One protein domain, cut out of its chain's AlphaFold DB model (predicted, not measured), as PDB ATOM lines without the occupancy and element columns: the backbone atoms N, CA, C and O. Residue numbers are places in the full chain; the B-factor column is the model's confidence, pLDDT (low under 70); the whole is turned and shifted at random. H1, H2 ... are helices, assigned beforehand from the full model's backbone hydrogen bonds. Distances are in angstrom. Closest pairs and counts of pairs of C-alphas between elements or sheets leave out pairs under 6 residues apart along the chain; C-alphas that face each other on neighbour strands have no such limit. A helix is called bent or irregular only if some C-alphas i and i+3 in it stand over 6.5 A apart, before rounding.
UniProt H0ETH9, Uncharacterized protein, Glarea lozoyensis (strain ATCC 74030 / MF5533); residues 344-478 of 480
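AT A GLANCE: This is residues 344 to 478 of the 480 residues of an uncharacterized protein of Glarea lozoyensis (strain ATCC 74030 / MF5533) (UniProt H0ETH9). The longest helix, H3, makes successive hairpins with H2 and H4, a trough that H6 crosses from H2 to H4; H5 is at one end and short H1 at the other. Loop residues 358 to 365 stick out. The printed part has 135 residues, with six named helices, H1 to H6 in that order along the chain, and no named strand; its class is all helix, with 100 of the 135 residues in the helices, and it is compact: radius of gyration of the C-alphas 15.5 A, spans 47 by 36 by 28 A.

IN THESE COORDINATES: H3, residues 386 to 411, spans 35.8 A and is irregular: C-alphas 387 and 390 are 8.0 A apart. H6, residues 453 to 476, spans 33.7 A, ends at C-alpha (-70.197, 28.730, 236.171) and is only just irregular: C-alphas 468 and 471 are 6.8 A apart. H1 is residues 344 to 350, beginning at C-alpha (-67.332, 7.466, 232.136); H2 369 to 383; H4 417 to 432; H5 434 to 445.

HOW THE PARTS SIT: Closest C-alphas: H2 and H3 touch at Trp 370 and Tyr 406, 5.7 A; residues 454 to 462 of H6 touch H2 at Ala 458 and Val 376, 5.0 A. H3 and H5 are about perpendicular, 79 degrees. Every O i to N i+4 pair is within hydrogen-bond range in H1, H4 and H5; H2 has 6 of 11, H3 20 of 22, H6 17 of 20.

THE WHOLE: The printed part has no cut. The link H1 to H2 is long. Residues 470 to 478 are among those under pLDDT 70.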
ATOM      1  N   ARG A 344     -67.857   8.283 233.250       79.88
ATOM      2  CA  ARG A 344     -67.332   7.466 232.136       79.88
ATOM      3  C   ARG A 344     -66.901   8.306 230.930       79.88
ATOM      4  O   ARG A 344     -65.875   8.020 230.318       79.88
ATOM      5  N   ARG A 345     -67.677   9.339 230.581       81.56
ATOM      6  CA  ARG A 345     -67.373  10.239 229.453       81.56
ATOM      7  C   ARG A 345     -66.148  11.102 229.754       81.56
ATOM      8  O   ARG A 345     -65.341  11.338 228.859       81.56
ATOM      9  N   LEU A 346     -65.998  11.542 231.002       84.94
ATOM     10  CA  LEU A 346     -64.838  12.287 231.473       84.94
ATOM     11  C   LEU A 346     -63.581  11.422 231.417       84.94
ATOM     12  O   LEU A 346     -62.632  11.815 230.747       84.94
ATOM     13  N   LEU A 347     -63.596  10.212 231.982       84.75
ATOM     14  CA  LEU A 347     -62.451   9.297 231.894       84.75
ATOM     15  C   LEU A 347     -62.025   9.017 230.444       84.75
ATOM     16  O   LEU A 347     -60.831   9.038 230.135       84.75
ATOM     17  N   ALA A 348     -62.994   8.836 229.540       82.88
ATOM     18  CA  ALA A 348     -62.734   8.666 228.112       82.88
ATOM     19  C   ALA A 348     -62.035   9.886 227.491       82.88
ATOM     20  O   ALA A 348     -61.051   9.742 226.761       82.88
ATOM     21  N   ARG A 349     -62.509  11.100 227.803       83.69
ATOM     22  CA  ARG A 349     -61.912  12.356 227.318       83.69
ATOM     23  C   ARG A 349     -60.511  12.584 227.876       83.69
ATOM     24  O   ARG A 349     -59.631  13.011 227.133       83.69
ATOM     25  N   LEU A 350     -60.292  12.256 229.145       84.44
ATOM     26  CA  LEU A 350     -58.979  12.320 229.788       84.44
ATOM     27  C   LEU A 350     -58.038  11.210 229.288       84.44
ATOM     28  O   LEU A 350     -56.843  11.243 229.579       84.44
ATOM     29  N   ARG A 351     -58.556  10.234 228.524       86.38
ATOM     30  CA  ARG A 351     -57.835   9.024 228.102       86.38
ATOM     31  C   ARG A 351     -57.174   8.323 229.291       86.38
ATOM     32  O   ARG A 351     -56.073   7.798 229.160       86.38
ATOM     33  N   SER A 352     -57.825   8.368 230.453       86.44
ATOM     34  CA  SER A 352     -57.264   7.804 231.678       86.44
ATOM     35  C   SER A 352     -57.139   6.290 231.548       86.44
ATOM     36  O   SER A 352     -57.985   5.634 230.937       86.44
ATOM     37  N   SER A 353     -56.099   5.737 232.163       84.12
ATOM     38  CA  SER A 353     -55.908   4.294 232.320       84.12
ATOM     39  C   SER A 353     -57.080   3.616 233.045       84.12
ATOM     40  O   SER A 353     -57.357   2.443 232.806       84.12
ATOM     41  N   LYS A 354     -57.818   4.378 233.862       84.75
ATOM     42  CA  LYS A 354     -59.015   3.956 234.603       84.75
ATOM     43  C   LYS A 354     -60.251   3.777 233.716       84.75
ATOM     44  O   LYS A 354     -61.273   3.275 234.181       84.75
ATOM     45  N   TRP A 355     -60.205   4.215 232.456       85.62
ATOM     46  CA  TRP A 355     -61.333   4.088 231.540       85.62
ATOM     47  C   TRP A 355     -61.418   2.681 230.940       85.62
ATOM     48  O   TRP A 355     -60.564   2.274 230.150       85.62
ATOM     49  N   GLU A 356     -62.503   1.965 231.240       80.06
ATOM     50  CA  GLU A 356     -62.806   0.707 230.563       80.06
ATOM     51  C   GLU A 356     -63.221   0.970 229.111       80.06
ATOM     52  O   GLU A 356     -64.248   1.590 228.812       80.06
ATOM     53  N   LYS A 357     -62.378   0.510 228.190       75.81
ATOM     54  CA  LYS A 357     -62.514   0.800 226.772       75.81
ATOM     55  C   LYS A 357     -63.550  -0.115 226.100       75.81
ATOM     56  O   LYS A 357     -63.396  -1.334 226.165       75.81
ATOM     57  N   PRO A 358     -64.533   0.431 225.358       77.62
ATOM     58  CA  PRO A 358     -65.482  -0.379 224.598       77.62
ATOM     59  C   PRO A 358     -64.802  -1.259 223.539       77.62
ATOM     60  O   PRO A 358     -63.823  -0.846 222.912       77.62
ATOM     61  N   ALA A 359     -65.367  -2.442 223.278       72.94
ATOM     62  CA  ALA A 359     -64.786  -3.451 222.383       72.94
ATOM     63  C   ALA A 359     -64.452  -2.912 220.979       72.94
ATOM     64  O   ALA A 359     -63.390  -3.218 220.433       72.94
ATOM     65  N   TYR A 360     -65.299  -2.043 220.424       74.06
ATOM     66  CA  TYR A 360     -65.093  -1.427 219.109       74.06
ATOM     67  C   TYR A 360     -63.926  -0.421 219.069       74.06
ATOM     68  O   TYR A 360     -63.396  -0.141 217.998       74.06
ATOM     69  N   LEU A 361     -63.465   0.084 220.219       69.50
ATOM     70  CA  LEU A 361     -62.292   0.960 220.320       69.50
ATOM     71  C   LEU A 361     -61.029   0.233 220.783       69.50
ATOM     72  O   LEU A 361     -59.974   0.868 220.847       69.50
ATOM     73  N   SER A 362     -61.096  -1.066 221.090       70.44
ATOM     74  CA  SER A 362     -59.982  -1.872 221.624       70.44
ATOM     75  C   SER A 362     -58.677  -1.739 220.826       70.44
ATOM     76  O   SER A 362     -57.607  -1.652 221.419       70.44
ATOM     77  N   LYS A 363     -58.763  -1.620 219.495       69.06
ATOM     78  CA  LYS A 363     -57.609  -1.499 218.581       69.06
ATOM     79  C   LYS A 363     -56.886  -0.147 218.629       69.06
ATOM     80  O   LYS A 363     -55.795  -0.007 218.088       69.06
ATOM     81  N   SER A 364     -57.491   0.880 219.225       69.56
ATOM     82  CA  SER A 364     -56.876   2.206 219.316       69.56
ATOM     83  C   SER A 364     -55.962   2.287 220.547       69.56
ATOM     84  O   SER A 364     -56.411   2.151 221.680       69.56
ATOM     85  N   HIS A 365     -54.675   2.553 220.364       62.06
ATOM     86  CA  HIS A 365     -53.737   2.719 221.478       62.06
ATOM     87  C   HIS A 365     -53.389   4.200 221.623       62.06
ATOM     88  O   HIS A 365     -52.459   4.698 220.992       62.06
ATOM     89  N   LYS A 366     -54.179   4.933 222.416       75.75
ATOM     90  CA  LYS A 366     -53.881   6.328 222.762       75.75
ATOM     91  C   LYS A 366     -53.262   6.380 224.152       75.75
ATOM     92  O   LYS A 366     -53.749   5.721 225.066       75.75
ATOM     93  N   LYS A 367     -52.201   7.171 224.287       85.75
ATOM     94  CA  LYS A 367     -51.562   7.456 225.573       85.75
ATOM     95  C   LYS A 367     -52.490   8.314 226.448       85.75
ATOM     96  O   LYS A 367     -53.283   9.080 225.876       85.75
ATOM     97  N   PRO A 368     -52.372   8.220 227.785       87.69
ATOM     98  CA  PRO A 368     -53.065   9.115 228.702       87.69
ATOM     99  C   PRO A 368     -52.778  10.581 228.397       87.69
ATOM    100  O   PRO A 368     -51.663  10.925 228.001       87.69
ATOM    101  N   LEU A 369     -53.777  11.446 228.591       89.56
ATOM    102  CA  LEU A 369     -53.684  12.866 228.233       89.56
ATOM    103  C   LEU A 369     -52.526  13.583 228.944       89.56
ATOM    104  O   LEU A 369     -51.900  14.455 228.348       89.56
ATOM    105  N   TRP A 370     -52.184  13.179 230.174       92.06
ATOM    106  CA  TRP A 370     -51.072  13.769 230.926       92.06
ATOM    107  C   TRP A 370     -49.724  13.627 230.207       92.06
ATOM    108  O   TRP A 370     -48.893  14.523 230.277       92.06
ATOM    109  N   GLN A 371     -49.516  12.557 229.428       90.81
ATOM    110  CA  GLN A 371     -48.265  12.363 228.686       90.81
ATOM    111  C   GLN A 371     -48.086  13.383 227.554       90.81
ATOM    112  O   GLN A 371     -46.957  13.634 227.123       90.81
ATOM    113  N   ASP A 372     -49.177  13.988 227.081       90.75
ATOM    114  CA  ASP A 372     -49.130  14.999 226.029       90.75
ATOM    115  C   ASP A 372     -48.710  16.382 226.569       90.75
ATOM    116  O   ASP A 372     -48.251  17.219 225.786       90.75
ATOM    117  N   PHE A 373     -48.760  16.614 227.892       92.75
ATOM    118  CA  PHE A 373     -48.302  17.867 228.515       92.75
ATOM    119  C   PHE A 373     -46.822  18.135 228.263       92.75
ATOM    120  O   PHE A 373     -46.442  19.286 228.064       92.75
ATOM    121  N   LYS A 374     -45.989  17.093 228.153       92.56
ATOM    122  CA  LYS A 374     -44.575  17.245 227.783       92.56
ATOM    123  C   LYS A 374     -44.406  18.005 226.466       92.56
ATOM    124  O   LYS A 374     -43.492  18.818 226.334       92.56
ATOM    125  N   ASN A 375     -45.274  17.742 225.485       92.69
ATOM    126  CA  ASN A 375     -45.248  18.461 224.216       92.69
ATOM    127  C   ASN A 375     -45.726  19.908 224.399       92.69
ATOM    128  O   ASN A 375     -45.054  20.824 223.930       92.69
ATOM    129  N   VAL A 376     -46.827  20.118 225.128       92.62
ATOM    130  CA  VAL A 376     -47.370  21.457 225.426       92.62
ATOM    131  C   VAL A 376     -46.317  22.330 226.125       92.62
ATOM    132  O   VAL A 376     -45.952  23.382 225.605       92.62
ATOM    133  N   LEU A 377     -45.726  21.854 227.223       93.75
ATOM    134  CA  LEU A 377     -44.662  22.541 227.963       93.75
ATOM    135  C   LEU A 377     -43.446  22.846 227.086       93.75
ATOM    136  O   LEU A 377     -42.895  23.945 227.130       93.75
ATOM    137  N   HIS A 378     -43.044  21.907 226.227       93.06
ATOM    138  CA  HIS A 378     -41.956  22.151 225.286       93.06
ATOM    139  C   HIS A 378     -42.294  23.277 224.295       93.06
ATOM    140  O   HIS A 378     -41.400  24.027 223.920       93.06
ATOM    141  N   ARG A 379     -43.560  23.436 223.875       92.12
ATOM    142  CA  ARG A 379     -43.982  24.528 222.975       92.12
ATOM    143  C   ARG A 379     -43.967  25.897 223.649       92.12
ATOM    144  O   ARG A 379     -43.626  26.867 222.977       92.12
ATOM    145  N   VAL A 380     -44.253  25.981 224.950       92.38
ATOM    146  CA  VAL A 380     -44.185  27.241 225.720       92.38
ATOM    147  C   VAL A 380     -42.835  27.940 225.527       92.38
ATOM    148  O   VAL A 380     -42.778  29.151 225.324       92.38
ATOM    149  N   GLN A 381     -41.741  27.178 225.463       88.94
ATOM    150  CA  GLN A 381     -40.388  27.720 225.295       88.94
ATOM    151  C   GLN A 381     -40.172  28.506 223.995       88.94
ATOM    152  O   GLN A 381     -39.293  29.367 223.957       88.94
ATOM    153  N   PHE A 382     -40.962  28.226 222.957       88.75
ATOM    154  CA  PHE A 382     -40.838  28.844 221.636       88.75
ATOM    155  C   PHE A 382     -41.814  30.002 221.417       88.75
ATOM    156  O   PHE A 382     -41.604  30.783 220.495       88.75
ATOM    157  N   MET A 383     -42.865  30.123 222.236       89.81
ATOM    158  CA  MET A 383     -43.900  31.157 222.074       89.81
ATOM    159  C   MET A 383     -43.547  32.484 222.752       89.81
ATOM    160  O   MET A 383     -44.124  33.517 222.423       89.81
ATOM    161  N   TYR A 384     -42.591  32.467 223.682       91.56
ATOM    162  CA  TYR A 384     -42.191  33.639 224.455       91.56
ATOM    163  C   TYR A 384     -40.759  34.058 224.142       91.56
ATOM    164  O   TYR A 384     -39.835  33.241 224.083       91.56
ATOM    165  N   THR A 385     -40.550  35.363 223.995       90.56
ATOM    166  CA  THR A 385     -39.221  35.928 223.759       90.56
ATOM    167  C   THR A 385     -38.381  35.963 225.041       90.56
ATOM    168  O   THR A 385     -38.873  35.818 226.160       90.56
ATOM    169  N   LYS A 386     -37.076  36.249 224.912       89.31
ATOM    170  CA  LYS A 386     -36.185  36.431 226.078       89.31
ATOM    171  C   LYS A 386     -36.648  37.548 227.027       89.31
ATOM    172  O   LYS A 386     -36.322  37.495 228.211       89.31
ATOM    173  N   ARG A 387     -37.379  38.550 226.521       90.69
ATOM    174  CA  ARG A 387     -37.907  39.675 227.315       90.69
ATOM    175  C   ARG A 387     -39.140  39.276 228.131       90.69
ATOM    176  O   ARG A 387     -39.332  39.796 229.223       90.69
ATOM    177  N   GLU A 388     -39.900  38.291 227.663       93.25
ATOM    178  CA  GLU A 388     -41.129  37.784 228.294       93.25
ATOM    179  C   GLU A 388     -40.861  36.579 229.217       93.25
ATOM    180  O   GLU A 388     -41.764  35.818 229.561       93.25
ATOM    181  N   LYS A 389     -39.611  36.398 229.675       92.44
ATOM    182  CA  LYS A 389     -39.201  35.255 230.513       92.44
ATOM    183  C   LYS A 389     -40.103  35.058 231.738       92.44
ATOM    184  O   LYS A 389     -40.342  33.923 232.132       92.44
ATOM    185  N   ARG A 390     -40.591  36.145 232.346       93.69
ATOM    186  CA  ARG A 390     -41.469  36.083 233.524       93.69
ATOM    187  C   ARG A 390     -42.825  35.452 233.196       93.69
ATOM    188  O   ARG A 390     -43.243  34.573 233.934       93.69
ATOM    189  N   GLN A 391     -43.468  35.858 232.100       92.50
ATOM    190  CA  GLN A 391     -44.750  35.288 231.660       92.50
ATOM    191  C   GLN A 391     -44.589  33.813 231.296       92.50
ATOM    192  O   GLN A 391     -45.359  32.976 231.755       92.50
ATOM    193  N   ARG A 392     -43.509  33.484 230.575       94.25
ATOM    194  CA  ARG A 392     -43.167  32.100 230.242       94.25
ATOM    195  C   ARG A 392     -43.081  31.202 231.479       94.25
ATOM    196  O   ARG A 392     -43.647  30.119 231.473       94.25
ATOM    197  N   LEU A 393     -42.391  31.655 232.529       95.12
ATOM    198  CA  LEU A 393     -42.240  30.888 233.771       95.12
ATOM    199  C   LEU A 393     -43.579  30.662 234.485       95.12
ATOM    200  O   LEU A 393     -43.782  29.584 235.029       95.12
ATOM    201  N   VAL A 394     -44.490  31.641 234.458       95.94
ATOM    202  CA  VAL A 394     -45.837  31.485 235.039       95.94
ATOM    203  C   VAL A 394     -46.629  30.421 234.279       95.94
ATOM    204  O   VAL A 394     -47.202  29.530 234.896       95.94
ATOM    205  N   VAL A 395     -46.601  30.453 232.945       95.56
ATOM    206  CA  VAL A 395     -47.281  29.450 232.107       95.56
ATOM    207  C   VAL A 395     -46.681  28.054 232.296       95.56
ATOM    208  O   VAL A 395     -47.424  27.086 232.443       95.56
ATOM    209  N   GLU A 396     -45.348  27.937 232.331       95.38
ATOM    210  CA  GLU A 396     -44.653  26.672 232.614       95.38
ATOM    211  C   GLU A 396     -45.037  26.117 233.994       95.38
ATOM    212  O   GLU A 396     -45.270  24.916 234.123       95.38
ATOM    213  N   GLN A 397     -45.146  26.981 235.007       95.69
ATOM    214  CA  GLN A 397     -45.564  26.588 236.349       95.69
ATOM    215  C   GLN A 397     -47.016  26.094 236.367       95.69
ATOM    216  O   GLN A 397     -47.261  24.982 236.821       95.69
ATOM    217  N   LEU A 398     -47.961  26.869 235.829       95.38
ATOM    218  CA  LEU A 398     -49.387  26.518 235.823       95.38
ATOM    219  C   LEU A 398     -49.665  25.208 235.070       95.38
ATOM    220  O   LEU A 398     -50.410  24.351 235.549       95.38
ATOM    221  N   LEU A 399     -49.046  25.022 233.900       95.00
ATOM    222  CA  LEU A 399     -49.181  23.786 233.126       95.00
ATOM    223  C   LEU A 399     -48.464  22.604 233.788       95.00
ATOM    224  O   LEU A 399     -48.954  21.481 233.690       95.00
ATOM    225  N   GLY A 400     -47.335  22.841 234.458       95.00
ATOM    226  CA  GLY A 400     -46.608  21.814 235.204       95.00
ATOM    227  C   GLY A 400     -47.363  21.346 236.449       95.00
ATOM    228  O   GLY A 400     -47.438  20.148 236.705       95.00
ATOM    229  N   GLU A 401     -47.975  22.265 237.197       95.12
ATOM    230  CA  GLU A 401     -48.866  21.936 238.316       95.12
ATOM    231  C   GLU A 401     -50.072  21.125 237.825       95.12
ATOM    232  O   GLU A 401     -50.388  20.079 238.397       95.12
ATOM    233  N   LEU A 402     -50.686  21.532 236.705       94.62
ATOM    234  CA  LEU A 402     -51.796  20.792 236.106       94.62
ATOM    235  C   LEU A 402     -51.377  19.393 235.624       94.62
ATOM    236  O   LEU A 402     -52.101  18.425 235.856       94.62
ATOM    237  N   GLU A 403     -50.200  19.252 235.008       95.19
ATOM    238  CA  GLU A 403     -49.637  17.949 234.627       95.19
ATOM    239  C   GLU A 403     -49.532  17.014 235.841       95.19
ATOM    240  O   GLU A 403     -49.924  15.847 235.750       95.19
ATOM    241  N   GLN A 404     -49.055  17.517 236.988       94.19
ATOM    242  CA  GLN A 404     -48.956  16.718 238.212       94.19
ATOM    243  C   GLN A 404     -50.325  16.258 238.710       94.19
ATOM    244  O   GLN A 404     -50.462  15.090 239.068       94.19
ATOM    245  N   VAL A 405     -51.345  17.123 238.686       93.50
ATOM    246  CA  VAL A 405     -52.714  16.758 239.096       93.50
ATOM    247  C   VAL A 405     -53.260  15.622 238.227       93.50
ATOM    248  O   VAL A 405     -53.778  14.631 238.743       93.50
ATOM    249  N   TYR A 406     -53.093  15.714 236.905       93.06
ATOM    250  CA  TYR A 406     -53.531  14.661 235.988       93.06
ATOM    251  C   TYR A 406     -52.775  13.350 236.196       93.06
ATOM    252  O   TYR A 406     -53.372  12.273 236.160       93.06
ATOM    253  N   LYS A 407     -51.459  13.437 236.395       92.94
ATOM    254  CA  LYS A 407     -50.609  12.272 236.620       92.94
ATOM    255  C   LYS A 407     -50.970  11.567 237.930       92.94
ATOM    256  O   LYS A 407     -51.171  10.359 237.921       92.94
ATOM    257  N   GLN A 408     -51.118  12.316 239.023       92.12
ATOM    258  CA  GLN A 408     -51.529  11.782 240.325       92.12
ATOM    259  C   GLN A 408     -52.898  11.104 240.246       92.12
ATOM    260  O   GLN A 408     -53.075  10.012 240.782       92.12
ATOM    261  N   PHE A 409     -53.849  11.716 239.534       91.50
ATOM    262  CA  PHE A 409     -55.160  11.115 239.319       91.50
ATOM    263  C   PHE A 409     -55.072   9.779 238.572       91.50
ATOM    264  O   PHE A 409     -55.771   8.838 238.941       91.50
ATOM    265  N   ASP A 410     -54.237   9.679 237.535       89.88
ATOM    266  CA  ASP A 410     -54.115   8.466 236.719       89.88
ATOM    267  C   ASP A 410     -53.318   7.353 237.431       89.88
ATOM    268  O   ASP A 410     -53.637   6.180 237.267       89.88
ATOM    269  N   GLU A 411     -52.325   7.709 238.256       89.06
ATOM    270  CA  GLU A 411     -51.495   6.766 239.026       89.06
ATOM    271  C   GLU A 411     -52.158   6.276 240.328       89.06
ATOM    272  O   GLU A 411     -51.770   5.237 240.865       89.06
ATOM    273  N   ALA A 412     -53.159   6.992 240.849       88.44
ATOM    274  CA  ALA A 412     -53.878   6.584 242.053       88.44
ATOM    275  C   ALA A 412     -54.642   5.264 241.838       88.44
ATOM    276  O   ALA A 412     -55.383   5.121 240.866       88.44
ATOM    277  N   SER A 413     -54.532   4.322 242.778       75.06
ATOM    278  CA  SER A 413     -55.154   2.991 242.677       75.06
ATOM    279  C   SER A 413     -56.680   2.998 242.799       75.06
ATOM    280  O   SER A 413     -57.333   2.075 242.315       75.06
ATOM    281  N   GLU A 414     -57.254   4.014 243.445       77.50
ATOM    282  CA  GLU A 414     -58.694   4.105 243.684       77.50
ATOM    283  C   GLU A 414     -59.398   5.040 242.690       77.50
ATOM    284  O   GLU A 414     -58.878   6.073 242.252       77.50
ATOM    285  N   ASN A 415     -60.618   4.647 242.330       71.69
ATOM    286  CA  ASN A 415     -61.532   5.423 241.501       71.69
ATOM    287  C   ASN A 415     -62.341   6.367 242.391       71.69
ATOM    288  O   ASN A 415     -63.522   6.138 242.642       71.69
ATOM    289  N   ASP A 416     -61.687   7.416 242.875       79.44
ATOM    290  CA  ASP A 416     -62.329   8.424 243.708       79.44
ATOM    291  C   ASP A 416     -62.941   9.551 242.854       79.44
ATOM    292  O   ASP A 416     -62.280  10.157 242.003       79.44
ATOM    293  N   ILE A 417     -64.231   9.814 243.075       82.44
ATOM    294  CA  ILE A 417     -64.978  10.885 242.404       82.44
ATOM    295  C   ILE A 417     -64.470  12.250 242.876       82.44
ATOM    296  O   ILE A 417     -64.333  13.142 242.043       82.44
ATOM    297  N   ALA A 418     -64.105  12.401 244.154       85.25
ATOM    298  CA  ALA A 418     -63.607  13.672 244.684       85.25
ATOM    299  C   ALA A 418     -62.269  14.067 244.034       85.25
ATOM    300  O   ALA A 418     -62.047  15.224 243.677       85.25
ATOM    301  N   SER A 419     -61.404  13.086 243.776       88.25
ATOM    302  CA  SER A 419     -60.175  13.289 243.003       88.25
ATOM    303  C   SER A 419     -60.448  13.742 241.556       88.25
ATOM    304  O   SER A 419     -59.725  14.590 241.030       88.25
ATOM    305  N   LEU A 420     -61.504  13.227 240.908       88.56
ATOM    306  CA  LEU A 420     -61.912  13.672 239.566       88.56
ATOM    307  C   LEU A 420     -62.516  15.084 239.591       88.56
ATOM    308  O   LEU A 420     -62.232  15.882 238.700       88.56
ATOM    309  N   GLU A 421     -63.316  15.414 240.604       87.50
ATOM    310  CA  GLU A 421     -63.849  16.765 240.824       87.50
ATOM    311  C   GLU A 421     -62.726  17.786 241.015       87.50
ATOM    312  O   GLU A 421     -62.728  18.839 240.371       87.50
ATOM    313  N   GLY A 422     -61.736  17.454 241.851       88.38
ATOM    314  CA  GLY A 422     -60.552  18.281 242.068       88.38
ATOM    315  C   GLY A 422     -59.750  18.483 240.781       88.38
ATOM    316  O   GLY A 422     -59.321  19.603 240.497       88.38
ATOM    317  N   LEU A 423     -59.619  17.435 239.958       91.38
ATOM    318  CA  LEU A 423     -58.974  17.521 238.648       91.38
ATOM    319  C   LEU A 423     -59.738  18.462 237.717       91.38
ATOM    320  O   LEU A 423     -59.144  19.391 237.186       91.38
ATOM    321  N   VAL A 424     -61.049  18.270 237.547       89.62
ATOM    322  CA  VAL A 424     -61.873  19.093 236.645       89.62
ATOM    323  C   VAL A 424     -61.886  20.561 237.097       89.62
ATOM    324  O   VAL A 424     -61.763  21.459 236.263       89.62
ATOM    325  N   THR A 425     -61.933  20.808 238.410       88.56
ATOM    326  CA  THR A 425     -61.843  22.154 239.003       88.56
ATOM    327  C   THR A 425     -60.490  22.809 238.734       88.56
ATOM    328  O   THR A 425     -60.440  23.953 238.281       88.56
ATOM    329  N   SER A 426     -59.393  22.077 238.952       91.06
ATOM    330  CA  SER A 426     -58.033  22.562 238.682       91.06
ATOM    331  C   SER A 426     -57.836  22.859 237.195       91.06
ATOM    332  O   SER A 426     -57.320  23.914 236.841       91.06
ATOM    333  N   SER A 427     -58.322  21.984 236.310       91.75
ATOM    334  CA  SER A 427     -58.282  22.193 234.861       91.75
ATOM    335  C   SER A 427     -59.012  23.460 234.437       91.75
ATOM    336  O   SER A 427     -58.489  24.220 233.625       91.75
ATOM    337  N   TYR A 428     -60.204  23.706 234.985       89.62
ATOM    338  CA  TYR A 428     -60.980  24.900 234.662       89.62
ATOM    339  C   TYR A 428     -60.292  26.174 235.156       89.62
ATOM    340  O   TYR A 428     -60.190  27.142 234.400       89.62
ATOM    341  N   ALA A 429     -59.777  26.167 236.389       90.06
ATOM    342  CA  ALA A 429     -59.049  27.299 236.955       90.06
ATOM    343  C   ALA A 429     -57.801  27.643 236.126       90.06
ATOM    344  O   ALA A 429     -57.579  28.809 235.806       90.06
ATOM    345  N   THR A 430     -57.033  26.630 235.715       91.81
ATOM    346  CA  THR A 430     -55.834  26.819 234.893       91.81
ATOM    347  C   THR A 430     -56.175  27.295 233.484       91.81
ATOM    348  O   THR A 430     -55.553  28.231 233.000       91.81
ATOM    349  N   ILE A 431     -57.176  26.714 232.815       90.00
ATOM    350  CA  ILE A 431     -57.549  27.132 231.451       90.00
ATOM    351  C   ILE A 431     -58.149  28.533 231.419       90.00
ATOM    352  O   ILE A 431     -57.920  29.267 230.464       90.00
ATOM    353  N   THR A 432     -58.905  28.920 232.444       89.06
ATOM    354  CA  THR A 432     -59.543  30.246 232.507       89.06
ATOM    355  C   THR A 432     -58.547  31.344 232.907       89.06
ATOM    356  O   THR A 432     -58.874  32.528 232.835       89.06
ATOM    357  N   SER A 433     -57.323  30.985 233.314       92.56
ATOM    358  CA  SER A 433     -56.290  31.958 233.669       92.56
ATOM    359  C   SER A 433     -55.895  32.810 232.448       92.56
ATOM    360  O   SER A 433     -55.738  32.279 231.340       92.56
ATOM    361  N   PRO A 434     -55.704  34.131 232.620       92.56
ATOM    362  CA  PRO A 434     -55.370  35.019 231.509       92.56
ATOM    363  C   PRO A 434     -54.021  34.669 230.867       92.56
ATOM    364  O   PRO A 434     -53.846  34.846 229.664       92.56
ATOM    365  N   GLU A 435     -53.072  34.137 231.641       93.94
ATOM    366  CA  GLU A 435     -51.758  33.719 231.149       93.94
ATOM    367  C   GLU A 435     -51.845  32.495 230.231       93.94
ATOM    368  O   GLU A 435     -51.133  32.421 229.228       93.94
ATOM    369  N   ILE A 436     -52.718  31.535 230.555       93.56
ATOM    370  CA  ILE A 436     -52.937  30.354 229.716       93.56
ATOM    371  C   ILE A 436     -53.728  30.720 228.461       93.56
ATOM    372  O   ILE A 436     -53.384  30.239 227.384       93.56
ATOM    373  N   GLN A 437     -54.720  31.607 228.563       92.06
ATOM    374  CA  GLN A 437     -55.451  32.104 227.394       92.06
ATOM    375  C   GLN A 437     -54.527  32.842 226.412       92.06
ATOM    376  O   GLN A 437     -54.525  32.517 225.227       92.06
ATOM    377  N   ASP A 438     -53.660  33.744 226.894       92.38
ATOM    378  CA  ASP A 438     -52.653  34.411 226.047       92.38
ATOM    379  C   ASP A 438     -51.704  33.395 225.384       92.38
ATOM    380  O   ASP A 438     -51.411  33.495 224.190       92.38
ATOM    381  N   TYR A 439     -51.279  32.360 226.117       93.62
ATOM    382  CA  TYR A 439     -50.478  31.273 225.550       93.62
ATOM    383  C   TYR A 439     -51.209  30.511 224.434       93.62
ATOM    384  O   TYR A 439     -50.610  30.268 223.383       93.62
ATOM    385  N   VAL A 440     -52.477  30.138 224.642       90.69
ATOM    386  CA  VAL A 440     -53.301  29.428 223.648       90.69
ATOM    387  C   VAL A 440     -53.449  30.280 222.390       90.69
ATOM    388  O   VAL A 440     -53.126  29.805 221.303       90.69
ATOM    389  N   THR A 441     -53.809  31.560 222.535       91.25
ATOM    390  CA  THR A 441     -53.950  32.488 221.402       91.25
ATOM    391  C   THR A 441     -52.646  32.628 220.614       91.25
ATOM    392  O   THR A 441     -52.657  32.603 219.384       91.25
ATOM    393  N   ARG A 442     -51.493  32.728 221.290       90.38
ATOM    394  CA  ARG A 442     -50.179  32.771 220.618       90.38
ATOM    395  C   ARG A 442     -49.857  31.473 219.895       90.38
ATOM    396  O   ARG A 442     -49.314  31.509 218.793       90.38
ATOM    397  N   LEU A 443     -50.160  30.334 220.513       89.50
ATOM    398  CA  LEU A 443     -49.912  29.025 219.925       89.50
ATOM    399  C   LEU A 443     -50.750  28.828 218.657       89.50
ATOM    400  O   LEU A 443     -50.213  28.365 217.653       89.50
ATOM    401  N   GLU A 444     -52.016  29.233 218.676       88.12
ATOM    402  CA  GLU A 444     -52.904  29.210 217.511       88.12
ATOM    403  C   GLU A 444     -52.438  30.186 216.425       88.12
ATOM    404  O   GLU A 444     -52.311  29.795 215.268       88.12
ATOM    405  N   ALA A 445     -52.059  31.413 216.794       86.88
ATOM    406  CA  ALA A 445     -51.531  32.400 215.851       86.88
ATOM    407  C   ALA A 445     -50.174  32.001 215.236       86.88
ATOM    408  O   ALA A 445     -49.802  32.495 214.173       86.88
ATOM    409  N   SER A 446     -49.417  31.110 215.890       82.31
ATOM    410  CA  SER A 446     -48.143  30.596 215.366       82.31
ATOM    411  C   SER A 446     -48.313  29.600 214.211       82.31
ATOM    412  O   SER A 446     -47.336  29.247 213.543       82.31
ATOM    413  N   VAL A 447     -49.542  29.131 213.972       77.38
ATOM    414  CA  VAL A 447     -49.877  28.214 212.888       77.38
ATOM    415  C   VAL A 447     -49.995  28.998 211.578       77.38
ATOM    416  O   VAL A 447     -50.855  29.857 211.427       77.38
ATOM    417  N   GLY A 448     -49.108  28.707 210.619       68.00
ATOM    418  CA  GLY A 448     -49.254  29.164 209.231       68.00
ATOM    419  C   GLY A 448     -50.341  28.380 208.478       68.00
ATOM    420  O   GLY A 448     -51.204  27.762 209.086       68.00
ATOM    421  N   THR A 449     -50.270  28.319 207.145       61.78
ATOM    422  CA  THR A 449     -51.261  27.588 206.323       61.78
ATOM    423  C   THR A 449     -51.336  26.082 206.616       61.78
ATOM    424  O   THR A 449     -52.387  25.487 206.414       61.78
ATOM    425  N   LEU A 450     -50.258  25.469 207.130       67.06
ATOM    426  CA  LEU A 450     -50.256  24.102 207.665       67.06
ATOM    427  C   LEU A 450     -49.472  24.023 208.991       67.06
ATOM    428  O   LEU A 450     -48.262  24.278 209.003       67.06
ATOM    429  N   PRO A 451     -50.105  23.634 210.114       74.62
ATOM    430  CA  PRO A 451     -49.399  23.418 211.371       74.62
ATOM    431  C   PRO A 451     -48.476  22.202 211.292       74.62
ATOM    432  O   PRO A 451     -48.833  21.150 210.761       74.62
ATOM    433  N   THR A 452     -47.303  22.296 211.921       83.38
ATOM    434  CA  THR A 452     -46.484  21.100 212.163       83.38
ATOM    435  C   THR A 452     -47.253  20.105 213.035       83.38
ATOM    436  O   THR A 452     -47.995  20.503 213.938       83.38
ATOM    437  N   ALA A 453     -47.033  18.803 212.833       83.81
ATOM    438  CA  ALA A 453     -47.720  17.754 213.594       83.81
ATOM    439  C   ALA A 453     -47.587  17.925 215.124       83.81
ATOM    440  O   ALA A 453     -48.512  17.619 215.873       83.81
ATOM    441  N   GLN A 454     -46.454  18.462 215.593       83.94
ATOM    442  CA  GLN A 454     -46.203  18.714 217.014       83.94
ATOM    443  C   GLN A 454     -47.013  19.897 217.562       83.94
ATOM    444  O   GLN A 454     -47.528  19.805 218.675       83.94
ATOM    445  N   VAL A 455     -47.163  20.985 216.797       84.62
ATOM    446  CA  VAL A 455     -47.987  22.142 217.194       84.62
ATOM    447  C   VAL A 455     -49.470  21.779 217.141       84.62
ATOM    448  O   VAL A 455     -50.180  22.001 218.118       84.62
ATOM    449  N   ALA A 456     -49.911  21.106 216.073       84.31
ATOM    450  CA  ALA A 456     -51.279  20.602 215.960       84.31
ATOM    451  C   ALA A 456     -51.639  19.661 217.122       84.31
ATOM    452  O   ALA A 456     -52.724  19.749 217.688       84.31
ATOM    453  N   SER A 457     -50.716  18.780 217.521       86.44
ATOM    454  CA  SER A 457     -50.914  17.908 218.681       86.44
ATOM    455  C   SER A 457     -51.017  18.685 219.997       86.44
ATOM    456  O   SER A 457     -51.839  18.311 220.825       86.44
ATOM    457  N   ALA A 458     -50.217  19.737 220.203       86.88
ATOM    458  CA  ALA A 458     -50.279  20.549 221.421       86.88
ATOM    459  C   ALA A 458     -51.609  21.315 221.530       86.88
ATOM    460  O   ALA A 458     -52.236  21.291 222.588       86.88
ATOM    461  N   ILE A 459     -52.074  21.910 220.425       86.50
ATOM    462  CA  ILE A 459     -53.378  22.588 220.350       86.50
ATOM    463  C   ILE A 459     -54.506  21.595 220.650       86.50
ATOM    464  O   ILE A 459     -55.338  21.851 221.517       86.50
ATOM    465  N   LYS A 460     -54.490  20.413 220.019       87.69
ATOM    466  CA  LYS A 460     -55.479  19.353 220.281       87.69
ATOM    467  C   LYS A 460     -55.513  18.933 221.749       87.69
ATOM    468  O   LYS A 460     -56.592  18.702 222.287       87.69
ATOM    469  N   SER A 461     -54.360  18.849 222.411       88.75
ATOM    470  CA  SER A 461     -54.306  18.536 223.842       88.75
ATOM    471  C   SER A 461     -54.947  19.628 224.699       88.75
ATOM    472  O   SER A 461     -55.731  19.300 225.582       88.75
ATOM    473  N   LEU A 462     -54.674  20.907 224.422       87.88
ATOM    474  CA  LEU A 462     -55.271  22.031 225.154       87.88
ATOM    475  C   LEU A 462     -56.789  22.105 224.947       87.88
ATOM    476  O   LEU A 462     -57.531  22.159 225.928       87.88
ATOM    477  N   LYS A 463     -57.257  21.977 223.699       86.12
ATOM    478  CA  LYS A 463     -58.689  21.889 223.378       86.12
ATOM    479  C   LYS A 463     -59.367  20.714 224.077       86.12
ATOM    480  O   LYS A 463     -60.476  20.841 224.586       86.12
ATOM    481  N   GLN A 464     -58.698  19.563 224.157       86.31
ATOM    482  CA  GLN A 464     -59.231  18.400 224.864       86.31
ATOM    483  C   GLN A 464     -59.423  18.674 226.365       86.31
ATOM    484  O   GLN A 464     -60.424  18.242 226.942       86.31
ATOM    485  N   ILE A 465     -58.483  19.385 226.999       86.44
ATOM    486  CA  ILE A 465     -58.609  19.794 228.405       86.44
ATOM    487  C   ILE A 465     -59.761  20.802 228.534       86.44
ATOM    488  O   ILE A 465     -60.634  20.595 229.375       86.44
ATOM    489  N   GLN A 466     -59.853  21.798 227.648       84.94
ATOM    490  CA  GLN A 466     -60.953  22.772 227.634       84.94
ATOM    491  C   GLN A 466     -62.315  22.079 227.532       84.94
ATOM    492  O   GLN A 466     -63.190  22.293 228.372       84.94
ATOM    493  N   LYS A 467     -62.453  21.127 226.610       79.31
ATOM    494  CA  LYS A 467     -63.671  20.335 226.420       79.31
ATOM    495  C   LYS A 467     -64.028  19.455 227.615       79.31
ATOM    496  O   LYS A 467     -65.194  19.143 227.849       79.31
ATOM    497  N   SER A 468     -63.034  19.031 228.399       76.38
ATOM    498  CA  SER A 468     -63.287  18.339 229.671       76.38
ATOM    499  C   SER A 468     -63.809  19.284 230.762       76.38
ATOM    500  O   SER A 468     -64.559  18.844 231.630       76.38
ATOM    501  N   THR A 469     -63.485  20.577 230.665       75.62
ATOM    502  CA  THR A 469     -63.895  21.634 231.606       75.62
ATOM    503  C   THR A 469     -65.157  22.392 231.200       75.62
ATOM    504  O   THR A 469     -65.740  23.070 232.036       75.62
ATOM    505  N   GLU A 470     -65.642  22.255 229.963       67.69
ATOM    506  CA  GLU A 470     -66.896  22.881 229.500       67.69
ATOM    507  C   GLU A 470     -68.111  22.513 230.373       67.69
ATOM    508  O   GLU A 470     -69.043  23.304 230.504       67.69
ATOM    509  N   LEU A 471     -68.068  21.361 231.058       60.84
ATOM    510  CA  LEU A 471     -69.071  20.985 232.061       60.84
ATOM    511  C   LEU A 471     -69.134  21.980 233.234       60.84
ATOM    512  O   LEU A 471     -70.223  22.271 233.716       60.84
ATOM    513  N   LEU A 472     -67.989  22.528 233.659       56.59
ATOM    514  CA  LEU A 472     -67.922  23.584 234.673       56.59
ATOM    515  C   LEU A 472     -68.383  24.932 234.123       56.59
ATOM    516  O   LEU A 472     -69.036  25.679 234.847       56.59
ATOM    517  N   ALA A 473     -68.084  25.246 232.859       51.22
ATOM    518  CA  ALA A 473     -68.499  26.501 232.229       51.22
ATOM    519  C   ALA A 473     -70.033  26.637 232.173       51.22
ATOM    520  O   ALA A 473     -70.560  27.699 232.509       51.22
ATOM    521  N   ALA A 474     -70.745  25.545 231.865       43.78
ATOM    522  CA  ALA A 474     -72.211  25.492 231.883       43.78
ATOM    523  C   ALA A 474     -72.815  25.757 233.279       43.78
ATOM    524  O   ALA A 474     -73.883  26.353 233.388       43.78
ATOM    525  N   THR A 475     -72.120  25.370 234.355       43.53
ATOM    526  CA  THR A 475     -72.520  25.651 235.749       43.53
ATOM    527  C   THR A 475     -72.008  26.995 236.290       43.53
ATOM    528  O   THR A 475     -72.599  27.555 237.210       43.53
ATOM    529  N   SER A 476     -70.922  27.529 235.724       36.12
ATOM    530  CA  SER A 476     -70.197  28.730 236.171       36.12
ATOM    531  C   SER A 476     -70.766  30.036 235.602       36.12
ATOM    532  O   SER A 476     -70.666  31.075 236.253       36.12
ATOM    533  N   HIS A 477     -71.445  30.003 234.447       33.50
ATOM    534  CA  HIS A 477     -72.006  31.197 233.782       33.50
ATOM    535  C   HIS A 477     -73.104  31.954 234.572       33.50
ATOM    536  O   HIS A 477     -73.674  32.910 234.061       33.50
ATOM    537  N   ARG A 478     -73.390  31.561 235.825       32.97
ATOM    538  CA  ARG A 478     -74.232  32.293 236.794       32.97
ATOM    539  C   ARG A 478     -73.454  32.985 237.926       32.97
ATOM    540  O   ARG A 478     -74.078  33.532 238.829       32.97
TER     541      ARG A 478